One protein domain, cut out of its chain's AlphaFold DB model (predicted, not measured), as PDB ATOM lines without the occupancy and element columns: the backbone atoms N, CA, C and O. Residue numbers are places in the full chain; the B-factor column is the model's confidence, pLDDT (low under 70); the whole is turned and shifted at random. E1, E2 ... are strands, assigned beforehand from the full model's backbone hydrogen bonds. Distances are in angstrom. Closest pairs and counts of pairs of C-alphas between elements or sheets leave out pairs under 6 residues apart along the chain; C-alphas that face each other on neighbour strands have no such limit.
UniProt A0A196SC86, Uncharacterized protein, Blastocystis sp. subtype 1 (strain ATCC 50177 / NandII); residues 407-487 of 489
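Overview. This is residues 407 to 487 of the 489 residues of an uncharacterized protein of Blastocystis sp. subtype 1 (strain ATCC 50177 / NandII) (UniProt A0A196SC86). One strongly twisted, branched sheet is built along the long strand E6: the hairpin E1 and E2 runs beside its later part and E3 beside its early part, while E5 lies on its other side. E5 bends away and pairs with E4 in a long hairpin across the main axis, whose tip, residues 450 to 455, sticks out. The printed part has 81 residues, with six named strands, E1 to E6, and no named helix; it is all strand and each neighbour pair is antiparallel. It is only just loose, close to compact, with a radius of gyration of the C-alphas of 14.3 A and spans of 46 by 31 by 25 A.

Along the chain. Find C-alpha 473 at (115.532, 61.324, -23.539); from there E6, residues 473 to 486, runs 37.3 A to C-alpha 486 at (113.292, 80.579, 8.381), bending by 65 degrees at residue 483. E5, residues 454 to 467, spans 33.1 A and bends by 79 degrees at residue 463. E4, residues 444 to 451, spans 21.3 A. E2 is residues 417 to 422, 16.0 A; E1 is residues 407 to 411, 13.5 A, from C-alpha 407 at (110.675, 80.429, -6.399); E3 is residues 428 to 431, 10.0 A.

Arrangement. Begin at E6: E2 and E3 lie on one side of it, E5 on the other side. Look for N 421 and O 481, 2.8 A, between E2 and E6; N 428 and O 477, 2.8 A, between E3 and E6; and N 461 and O 478, 2.9 A, in the hairpin E5 and E6. In the hairpin E4 and E5, N 445 and O 460 are within hydrogen-bond range at 2.8 A, and in the hairpin E1 and E2, N 410 and O 418 are within hydrogen-bond range at 2.8 A. E4, E5 and E6 form a meander, each strand the antiparallel neighbour of the one before; with E3, the antiparallel neighbour of E6, they form a Greek key. E1 and E5 are apart.

Size, cuts and confidence. The C-alphas farthest apart, those of Asp 470 and Arg 487, are 46.3 A apart. The printed part has no cut, and its long link is E3 to E4, residues 432 to 443. The mean pLDDT of the printed part is 78.9; look for values under 70 at residues 434 to 436, 438, 452, 454, 469, 471 and 487.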
ATOM      1  N   ARG A 407     110.374  80.634  -7.816       81.81
ATOM      2  CA  ARG A 407     110.675  80.429  -6.399       81.81
ATOM      3  C   ARG A 407     110.006  79.167  -5.870       81.81
ATOM      4  O   ARG A 407     108.805  78.993  -6.046       81.81
ATOM      5  N   VAL A 408     110.774  78.318  -5.193       83.88
ATOM      6  CA  VAL A 408     110.303  77.071  -4.576       83.88
ATOM      7  C   VAL A 408     110.664  77.027  -3.095       83.88
ATOM      8  O   VAL A 408     111.751  77.439  -2.691       83.88
ATOM      9  N   SER A 409     109.747  76.527  -2.272       83.12
ATOM     10  CA  SER A 409     109.946  76.315  -0.839       83.12
ATOM     11  C   SER A 409     110.104  74.826  -0.536       83.12
ATOM     12  O   SER A 409     109.343  73.990  -1.022       83.12
ATOM     13  N   LEU A 410     111.096  74.492   0.285       81.00
ATOM     14  CA  LEU A 410     111.366  73.148   0.774       81.00
ATOM     15  C   LEU A 410     111.364  73.172   2.301       81.00
ATOM     16  O   LEU A 410     112.159  73.875   2.923       81.00
ATOM     17  N   THR A 411     110.478  72.389   2.904       81.81
ATOM     18  CA  THR A 411     110.430  72.200   4.357       81.81
ATOM     19  C   THR A 411     111.349  71.044   4.735       81.81
ATOM     20  O   THR A 411     111.185  69.929   4.237       81.81
ATOM     21  N   THR A 412     112.329  71.284   5.605       79.06
ATOM     22  CA  THR A 412     113.196  70.214   6.119       79.06
ATOM     23  C   THR A 412     112.415  69.300   7.076       79.06
ATOM     24  O   THR A 412     111.431  69.737   7.679       79.06
ATOM     25  N   PRO A 413     112.864  68.052   7.327       76.81
ATOM     26  CA  PRO A 413     112.273  67.198   8.368       76.81
ATOM     27  C   PRO A 413     112.389  67.770   9.796       76.81
ATOM     28  O   PRO A 413     111.836  67.196  10.727       76.81
ATOM     29  N   GLN A 414     113.105  68.886   9.978       75.88
ATOM     30  CA  GLN A 414     113.244  69.623  11.239       75.88
ATOM     31  C   GLN A 414     112.283  70.829  11.320       75.88
ATOM     32  O   GLN A 414     112.341  71.587  12.284       75.88
ATOM     33  N   GLY A 415     111.417  71.033  10.318       76.25
ATOM     34  CA  GLY A 415     110.456  72.141  10.260       76.25
ATOM     35  C   GLY A 415     111.032  73.476   9.770       76.25
ATOM     36  O   GLY A 415     110.318  74.473   9.758       76.25
ATOM     37  N   GLU A 416     112.300  73.517   9.353       84.44
ATOM     38  CA  GLU A 416     112.933  74.714   8.784       84.44
ATOM     39  C   GLU A 416     112.462  74.923   7.337       84.44
ATOM     40  O   GLU A 416     112.525  74.000   6.521       84.44
ATOM     41  N   LEU A 417     111.976  76.125   7.016       81.25
ATOM     42  CA  LEU A 417     111.505  76.476   5.679       81.25
ATOM     43  C   LEU A 417     112.654  77.111   4.887       81.25
ATOM     44  O   LEU A 417     113.080  78.234   5.162       81.25
ATOM     45  N   LEU A 418     113.143  76.388   3.883       84.06
ATOM     46  CA  LEU A 418     114.197  76.828   2.976       84.06
ATOM     47  C   LEU A 418     113.574  77.300   1.664       84.06
ATOM     48  O   LEU A 418     112.859  76.552   1.000       84.06
ATOM     49  N   GLN A 419     113.845  78.541   1.274       86.31
ATOM     50  CA  GLN A 419     113.301  79.136   0.056       86.31
ATOM     51  C   GLN A 419     114.410  79.319  -0.979       86.31
ATOM     52  O   GLN A 419     115.420  79.968  -0.699       86.31
ATOM     53  N   TYR A 420     114.203  78.773  -2.174       86.50
ATOM     54  CA  TYR A 420     115.167  78.768  -3.267       86.50
ATOM     55  C   TYR A 420     114.608  79.451  -4.514       86.50
ATOM     56  O   TYR A 420     113.443  79.263  -4.860       86.50
ATOM     57  N   ASP A 421     115.467  80.175  -5.223       85.94
ATOM     58  CA  ASP A 421     115.198  80.719  -6.551       85.94
ATOM     59  C   ASP A 421     115.835  79.805  -7.612       85.94
ATOM     60  O   ASP A 421     117.021  79.469  -7.542       85.94
ATOM     61  N   LEU A 422     115.032  79.377  -8.587       83.62
ATOM     62  CA  LEU A 422     115.438  78.501  -9.685       83.62
ATOM     63  C   LEU A 422     116.035  79.313 -10.836       83.62
ATOM     64  O   LEU A 422     115.387  80.208 -11.385       83.62
ATOM     65  N   ASN A 423     117.250  78.955 -11.253       80.56
ATOM     66  CA  ASN A 423     117.933  79.604 -12.370       80.56
ATOM     67  C   ASN A 423     117.727  78.831 -13.685       80.56
ATOM     68  O   ASN A 423     118.609  78.102 -14.140       80.56
ATOM     69  N   THR A 424     116.555  78.996 -14.303       75.75
ATOM     70  CA  THR A 424     116.185  78.339 -15.575       75.75
ATOM     71  C   THR A 424     117.152  78.642 -16.724       75.75
ATOM     72  O   THR A 424     117.369  77.781 -17.571       75.75
ATOM     73  N   ALA A 425     117.810  79.806 -16.720       71.62
ATOM     74  CA  ALA A 425     118.834  80.166 -17.706       71.62
ATOM     75  C   ALA A 425     120.127  79.326 -17.604       71.62
ATOM     76  O   ALA A 425     120.960  79.373 -18.506       71.62
ATOM     77  N   LYS A 426     120.305  78.555 -16.522       76.56
ATOM     78  CA  LYS A 426     121.406  77.599 -16.324       76.56
ATOM     79  C   LYS A 426     120.915  76.148 -16.229       76.56
ATOM     80  O   LYS A 426     121.541  75.335 -15.553       76.56
ATOM     81  N   ALA A 427     119.791  75.820 -16.869       81.69
ATOM     82  CA  ALA A 427     119.292  74.450 -16.922       81.69
ATOM     83  C   ALA A 427     120.308  73.498 -17.584       81.69
ATOM     84  O   ALA A 427     120.874  73.800 -18.635       81.69
ATOM     85  N   ILE A 428     120.521  72.336 -16.965       81.12
ATOM     86  CA  ILE A 428     121.431  71.284 -17.423       81.12
ATOM     87  C   ILE A 428     120.593  70.121 -17.955       81.12
ATOM     88  O   ILE A 428     119.720  69.614 -17.251       81.12
ATOM     89  N   TYR A 429     120.899  69.668 -19.170       82.38
ATOM     90  CA  TYR A 429     120.294  68.483 -19.774       82.38
ATOM     91  C   TYR A 429     121.230  67.279 -19.650       82.38
ATOM     92  O   TYR A 429     122.351  67.313 -20.153       82.38
ATOM     93  N   ILE A 430     120.776  66.203 -19.002       79.75
ATOM     94  CA  ILE A 430     121.541  64.952 -18.874       79.75
ATOM     95  C   ILE A 430     120.830  63.823 -19.614       79.75
ATOM     96  O   ILE A 430     119.683  63.506 -19.308       79.75
ATOM     97  N   ASN A 431     121.524  63.187 -20.561       79.62
ATOM     98  CA  ASN A 431     121.012  62.032 -21.302       79.62
ATOM     99  C   ASN A 431     120.671  60.885 -20.334       79.62
ATOM    100  O   ASN A 431     121.520  60.442 -19.557       79.62
ATOM    101  N   SER A 432     119.442  60.374 -20.409       73.94
ATOM    102  CA  SER A 432     118.943  59.311 -19.536       73.94
ATOM    103  C   SER A 432     119.757  58.020 -19.625       73.94
ATOM    104  O   SER A 432     119.886  57.315 -18.629       73.94
ATOM    105  N   GLN A 433     120.362  57.721 -20.780       74.31
ATOM    106  CA  GLN A 433     121.220  56.544 -20.964       74.31
ATOM    107  C   GLN A 433     122.519  56.613 -20.141       74.31
ATOM    108  O   GLN A 433     123.117  55.579 -19.851       74.31
ATOM    109  N   ALA A 434     122.955  57.812 -19.742       67.12
ATOM    110  CA  ALA A 434     124.133  58.003 -18.896       67.12
ATOM    111  C   ALA A 434     123.827  57.853 -17.390       67.12
ATOM    112  O   ALA A 434     124.755  57.787 -16.582       67.12
ATOM    113  N   VAL A 435     122.548  57.787 -16.992       69.81
ATOM    114  CA  VAL A 435     122.125  57.792 -15.584       69.81
ATOM    115  C   VAL A 435     121.608  56.413 -15.167       69.81
ATOM    116  O   VAL A 435     120.488  56.021 -15.468       69.81
ATOM    117  N   ASN A 436     122.412  55.675 -14.397       62.72
ATOM    118  CA  ASN A 436     122.065  54.338 -13.876       62.72
ATOM    119  C   ASN A 436     121.091  54.349 -12.670       62.72
ATOM    120  O   ASN A 436     120.928  53.333 -11.992       62.72
ATOM    121  N   VAL A 437     120.472  55.491 -12.361       70.31
ATOM    122  CA  VAL A 437     119.578  55.691 -11.209       70.31
ATOM    123  C   VAL A 437     118.223  56.171 -11.733       70.31
ATOM    124  O   VAL A 437     118.213  57.071 -12.567       70.31
ATOM    125  N   PRO A 438     117.082  55.619 -11.275       66.62
ATOM    126  CA  PRO A 438     115.774  56.147 -11.648       66.62
ATOM    127  C   PRO A 438     115.628  57.584 -11.135       66.62
ATOM    128  O   PRO A 438     115.665  57.839  -9.929       66.62
ATOM    129  N   VAL A 439     115.489  58.513 -12.075       72.00
ATOM    130  CA  VAL A 439     115.333  59.942 -11.813       72.00
ATOM    131  C   VAL A 439     113.845  60.279 -11.750       72.00
ATOM    132  O   VAL A 439     113.104  59.939 -12.670       72.00
ATOM    133  N   ASN A 440     113.410  60.949 -10.683       75.94
ATOM    134  CA  ASN A 440     112.016  61.346 -10.491       75.94
ATOM    135  C   ASN A 440     111.862  62.861 -10.663       75.94
ATOM    136  O   ASN A 440     112.714  63.638 -10.225       75.94
ATOM    137  N   LEU A 441     110.738  63.278 -11.244       78.38
ATOM    138  CA  LEU A 441     110.343  64.684 -11.331       78.38
ATOM    139  C   LEU A 441     110.145  65.289  -9.932       78.38
ATOM    140  O   LEU A 441     109.789  64.586  -8.985       78.38
ATOM    141  N   ASN A 442     110.376  66.598  -9.811       81.06
ATOM    142  CA  ASN A 442     110.237  67.386  -8.580       81.06
ATOM    143  C   ASN A 442     111.115  66.929  -7.395       81.06
ATOM    144  O   ASN A 442     110.921  67.391  -6.272       81.06
ATOM    145  N   GLN A 443     112.110  66.061  -7.621       82.75
ATOM    146  CA  GLN A 443     113.133  65.732  -6.624       82.75
ATOM    147  C   GLN A 443     114.364  66.633  -6.767       82.75
ATOM    148  O   GLN A 443     114.744  67.041  -7.866       82.75
ATOM    149  N   VAL A 444     114.987  66.938  -5.625       83.88
ATOM    150  CA  VAL A 444     116.239  67.698  -5.551       83.88
ATOM    151  C   VAL A 444     117.417  66.733  -5.625       83.88
ATOM    152  O   VAL A 444     117.516  65.796  -4.833       83.88
ATOM    153  N   TYR A 445     118.330  66.994  -6.554       84.62
ATOM    154  CA  TYR A 445     119.563  66.246  -6.757       84.62
ATOM    155  C   TYR A 445     120.770  67.138  -6.461       84.62
ATOM    156  O   TYR A 445     120.805  68.309  -6.833       84.62
ATOM    157  N   TYR A 446     121.779  66.584  -5.793       85.00
ATOM    158  CA  TYR A 446     123.013  67.296  -5.473       85.00
ATOM    159  C   TYR A 446     124.083  66.938  -6.498       85.00
ATOM    160  O   TYR A 446     124.570  65.806  -6.520       85.00
ATOM    161  N   LEU A 447     124.448  67.893  -7.354       81.19
ATOM    162  CA  LEU A 447     125.530  67.710  -8.315       81.19
ATOM    163  C   LEU A 447     126.847  68.128  -7.673       81.19
ATOM    164  O   LEU A 447     126.981  69.259  -7.209       81.19
ATOM    165  N   GLN A 448     127.814  67.213  -7.677       82.06
ATOM    166  CA  GLN A 448     129.193  67.505  -7.314       82.06
ATOM    167  C   GLN A 448     129.973  67.881  -8.576       82.06
ATOM    168  O   GLN A 448     130.186  67.044  -9.453       82.06
ATOM    169  N   THR A 449     130.418  69.129  -8.649       76.62
ATOM    170  CA  THR A 449     131.238  69.674  -9.734       76.62
ATOM    171  C   THR A 449     132.638  69.984  -9.223       76.62
ATOM    172  O   THR A 449     132.805  70.705  -8.240       76.62
ATOM    173  N   GLU A 450     133.655  69.445  -9.892       79.50
ATOM    174  CA  GLU A 450     135.054  69.760  -9.606       79.50
ATOM    175  C   GLU A 450     135.501  70.906 -10.516       79.50
ATOM    176  O   GLU A 450     135.607  70.744 -11.730       79.50
ATOM    177  N   VAL A 451     135.720  72.084  -9.928       70.56
ATOM    178  CA  VAL A 451     136.166  73.290 -10.636       70.56
ATOM    179  C   VAL A 451     137.494  73.702 -10.018       70.56
ATOM    180  O   VAL A 451     137.577  73.923  -8.815       70.56
ATOM    181  N   ASN A 452     138.556  73.764 -10.826       65.62
ATOM    182  CA  ASN A 452     139.915  74.114 -10.382       65.62
ATOM    183  C   ASN A 452     140.467  73.237  -9.231       65.62
ATOM    184  O   ASN A 452     141.289  73.693  -8.442       65.62
ATOM    185  N   GLY A 453     140.026  71.976  -9.135       74.19
ATOM    186  CA  GLY A 453     140.397  71.043  -8.059       74.19
ATOM    187  C   GLY A 453     139.575  71.193  -6.771       74.19
ATOM    188  O   GLY A 453     139.722  70.384  -5.856       74.19
ATOM    189  N   GLU A 454     138.673  72.176  -6.700       67.31
ATOM    190  CA  GLU A 454     137.739  72.341  -5.591       67.31
ATOM    191  C   GLU A 454     136.399  71.650  -5.899       67.31
ATOM    192  O   GLU A 454     135.769  71.864  -6.941       67.31
ATOM    193  N   LYS A 455     135.966  70.772  -4.988       79.19
ATOM    194  CA  LYS A 455     134.738  69.978  -5.126       79.19
ATOM    195  C   LYS A 455     133.562  70.740  -4.534       79.19
ATOM    196  O   LYS A 455     133.332  70.712  -3.330       79.19
ATOM    197  N   THR A 456     132.802  71.392  -5.403       77.25
ATOM    198  CA  THR A 456     131.589  72.128  -5.037       77.25
ATOM    199  C   THR A 456     130.362  71.235  -5.208       77.25
ATOM    200  O   THR A 456     130.280  70.465  -6.161       77.25
ATOM    201  N   VAL A 457     129.408  71.310  -4.278       82.81
ATOM    202  CA  VAL A 457     128.154  70.539  -4.329       82.81
ATOM    203  C   VAL A 457     126.984  71.510  -4.376       82.81
ATOM    204  O   VAL A 457     126.826  72.315  -3.461       82.81
ATOM    205  N   GLN A 458     126.166  71.448  -5.431       80.19
ATOM    206  CA  GLN A 458     125.041  72.367  -5.628       80.19
ATOM    207  C   GLN A 458     123.702  71.623  -5.792       80.19
ATOM    208  O   GLN A 458     123.625  70.669  -6.577       80.19
ATOM    209  N   PRO A 459     122.633  72.049  -5.089       85.75
ATOM    210  CA  PRO A 459     121.295  71.497  -5.266       85.75
ATOM    211  C   PRO A 459     120.692  71.931  -6.608       85.75
ATOM    212  O   PRO A 459     120.765  73.095  -6.999       85.75
ATOM    213  N   HIS A 460     120.073  70.984  -7.301       86.88
ATOM    214  CA  HIS A 460     119.358  71.186  -8.555       86.88
ATOM    215  C   HIS A 460     117.987  70.512  -8.469       86.88
ATOM    216  O   HIS A 460     117.884  69.378  -8.002       86.88
ATOM    217  N   LEU A 461     116.938  71.181  -8.941       85.75
ATOM    218  CA  LEU A 461     115.594  70.616  -9.009       85.75
ATOM    219  C   LEU A 461     115.388  69.908 -10.351       85.75
ATOM    220  O   LEU A 461     115.685  70.478 -11.403       85.75
ATOM    221  N   MET A 462     114.839  68.694 -10.321       85.12
ATOM    222  CA  MET A 462     114.375  68.000 -11.521       85.12
ATOM    223  C   MET A 462     113.049  68.592 -12.004       85.12
ATOM    224  O   MET A 462     112.033  68.430 -11.327       85.12
ATOM    225  N   THR A 463     113.038  69.249 -13.163       82.31
ATOM    226  CA  THR A 463     111.848  69.962 -13.667       82.31
ATOM    227  C   THR A 463     111.139  69.261 -14.821       82.31
ATOM    228  O   THR A 463     109.966  69.538 -15.054       82.31
ATOM    229  N   GLY A 464     111.800  68.351 -15.544       81.81
ATOM    230  CA  GLY A 464     111.195  67.703 -16.710       81.81
ATOM    231  C   GLY A 464     112.083  66.677 -17.409       81.81
ATOM    232  O   GLY A 464     113.257  66.504 -17.078       81.81
ATOM    233  N   THR A 465     111.519  66.031 -18.428       81.19
ATOM    234  CA  THR A 465     112.243  65.222 -19.419       81.19
ATOM    235  C   THR A 465     111.914  65.721 -20.815       81.19
ATOM    236  O   THR A 465     110.749  65.677 -21.202       81.19
ATOM    237  N   ASN A 466     112.925  66.121 -21.584       76.81
ATOM    238  CA  ASN A 466     112.766  66.493 -22.989       76.81
ATOM    239  C   ASN A 466     113.283  65.376 -23.899       76.81
ATOM    240  O   ASN A 466     114.314  64.759 -23.623       76.81
ATOM    241  N   ARG A 467     112.573  65.128 -24.999       74.12
ATOM    242  CA  ARG A 467     113.052  64.308 -26.116       74.12
ATOM    243  C   ARG A 467     113.573  65.258 -27.183       74.12
ATOM    244  O   ARG A 467     112.834  66.131 -27.623       74.12
ATOM    245  N   PHE A 468     114.836  65.108 -27.557       76.00
ATOM    246  CA  PHE A 468     115.428  65.865 -28.660       76.00
ATOM    247  C   PHE A 468     115.422  65.014 -29.938       76.00
ATOM    248  O   PHE A 468     115.185  63.804 -29.884       76.00
ATOM    249  N   THR A 469     115.696  65.645 -31.080       67.12
ATOM    250  CA  THR A 469     115.709  65.039 -32.429       67.12
ATOM    251  C   THR A 469     116.564  63.775 -32.542       67.12
ATOM    252  O   THR A 469     116.275  62.907 -33.356       67.12
ATOM    253  N   ASP A 470     117.565  63.618 -31.675       73.25
ATOM    254  CA  ASP A 470     118.478  62.469 -31.625       73.25
ATOM    255  C   ASP A 470     117.828  61.171 -31.086       73.25
ATOM    256  O   ASP A 470     118.531  60.203 -30.787       73.25
ATOM    257  N   GLY A 471     116.515  61.165 -30.825       69.19
ATOM    258  CA  GLY A 471     115.771  60.039 -30.239       69.19
ATOM    259  C   GLY A 471     116.062  59.770 -28.753       69.19
ATOM    260  O   GLY A 471     115.436  58.905 -28.136       69.19
ATOM    261  N   ASN A 472     116.993  60.515 -28.153       78.06
ATOM    262  CA  ASN A 472     117.405  60.369 -26.760       78.06
ATOM    263  C   ASN A 472     116.520  61.195 -25.810       78.06
ATOM    264  O   ASN A 472     116.146  62.333 -26.103       78.06
ATOM    265  N   VAL A 473     116.222  60.628 -24.636       77.56
ATOM    266  CA  VAL A 473     115.532  61.324 -23.539       77.56
ATOM    267  C   VAL A 473     116.576  62.023 -22.667       77.56
ATOM    268  O   VAL A 473     117.567  61.411 -22.271       77.56
ATOM    269  N   TYR A 474     116.353  63.291 -22.334       82.44
ATOM    270  CA  TYR A 474     117.232  64.082 -21.476       82.44
ATOM    271  C   TYR A 474     116.468  64.618 -20.261       82.44
ATOM    272  O   TYR A 474     115.410  65.233 -20.396       82.44
ATOM    273  N   TYR A 475     117.029  64.418 -19.070       83.69
ATOM    274  CA  TYR A 475     116.550  64.987 -17.811       83.69
ATOM    275  C   TYR A 475     116.930  66.467 -17.716       83.69
ATOM    276  O   TYR A 475     118.100  66.801 -17.904       83.69
ATOM    277  N   CYS A 476     115.965  67.337 -17.410       85.00
ATOM    278  CA  CYS A 476     116.167  68.774 -17.233       85.00
ATOM    279  C   CYS A 476     116.341  69.117 -15.748       85.00
ATOM    280  O   CYS A 476     115.430  68.915 -14.939       85.00
ATOM    281  N   MET A 477     117.514  69.642 -15.396       85.12
ATOM    282  CA  MET A 477     117.875  70.013 -14.029       85.12
ATOM    283  C   MET A 477     118.142  71.502 -13.911       85.12
ATOM    284  O   MET A 477     119.011  72.036 -14.598       85.12
ATOM    285  N   VAL A 478     117.441  72.169 -13.000       86.88
ATOM    286  CA  VAL A 478     117.555  73.616 -12.802       86.88
ATOM    287  C   VAL A 478     118.285  73.909 -11.485       86.88
ATOM    288  O   VAL A 478     117.827  73.444 -10.439       86.88
ATOM    289  N   PRO A 479     119.403  74.665 -11.493       85.50
ATOM    290  CA  PRO A 479     120.126  75.021 -10.272       85.50
ATOM    291  C   PRO A 479     119.248  75.795  -9.282       85.50
ATOM    292  O   PRO A 479     118.526  76.718  -9.672       85.50
ATOM    293  N   MET A 480     119.346  75.441  -7.999       86.06
ATOM    294  CA  MET A 480     118.620  76.075  -6.896       86.06
ATOM    295  C   MET A 480     119.552  77.006  -6.111       86.06
ATOM    296  O   MET A 480     120.542  76.558  -5.534       86.06
ATOM    297  N   VAL A 481     119.219  78.294  -6.033       84.00
ATOM    298  CA  VAL A 481     119.966  79.283  -5.238       84.00
ATOM    299  C   VAL A 481     119.194  79.580  -3.956       84.00
ATOM    300  O   VAL A 481     118.042  79.996  -4.025       84.00
ATOM    301  N   LEU A 482     119.793  79.352  -2.784       82.88
ATOM    302  CA  LEU A 482     119.137  79.622  -1.498       82.88
ATOM    303  C   LEU A 482     118.968  81.135  -1.292       82.88
ATOM    304  O   LEU A 482     119.938  81.884  -1.374       82.88
ATOM    305  N   VAL A 483     117.742  81.566  -0.994       83.06
ATOM    306  CA  VAL A 483     117.371  82.976  -0.781       83.06
ATOM    307  C   VAL A 483     117.199  83.288   0.701       83.06
ATOM    308  O   VAL A 483     117.647  84.325   1.180       83.06
ATOM    309  N   SER A 484     116.520  82.404   1.434       78.81
ATOM    310  CA  SER A 484     116.224  82.601   2.852       78.81
ATOM    311  C   SER A 484     115.984  81.269   3.552       78.81
ATOM    312  O   SER A 484     115.325  80.392   2.992       78.81
ATOM    313  N   SER A 485     116.453  81.162   4.794       80.44
ATOM    314  CA  SER A 485     116.012  80.131   5.735       80.44
ATOM    315  C   SER A 485     115.211  80.776   6.859       80.44
ATOM    316  O   SER A 485     115.666  81.759   7.447       80.44
ATOM    317  N   THR A 486     114.045  80.220   7.179       72.81
ATOM    318  CA  THR A 486     113.292  80.579   8.381       72.81
ATOM    319  C   THR A 486     113.057  79.344   9.244       72.81
ATOM    320  O   THR A 486     112.424  78.370   8.836       72.81
ATOM    321  N   ARG A 487     113.563  79.392  10.480       64.94
ATOM    322  CA  ARG A 487     113.222  78.416  11.519       64.94
ATOM    323  C   ARG A 487     111.997  78.915  12.287       64.94
ATOM    324  O   ARG A 487     112.024  80.072  12.720       64.94
TER     325      ARG A 487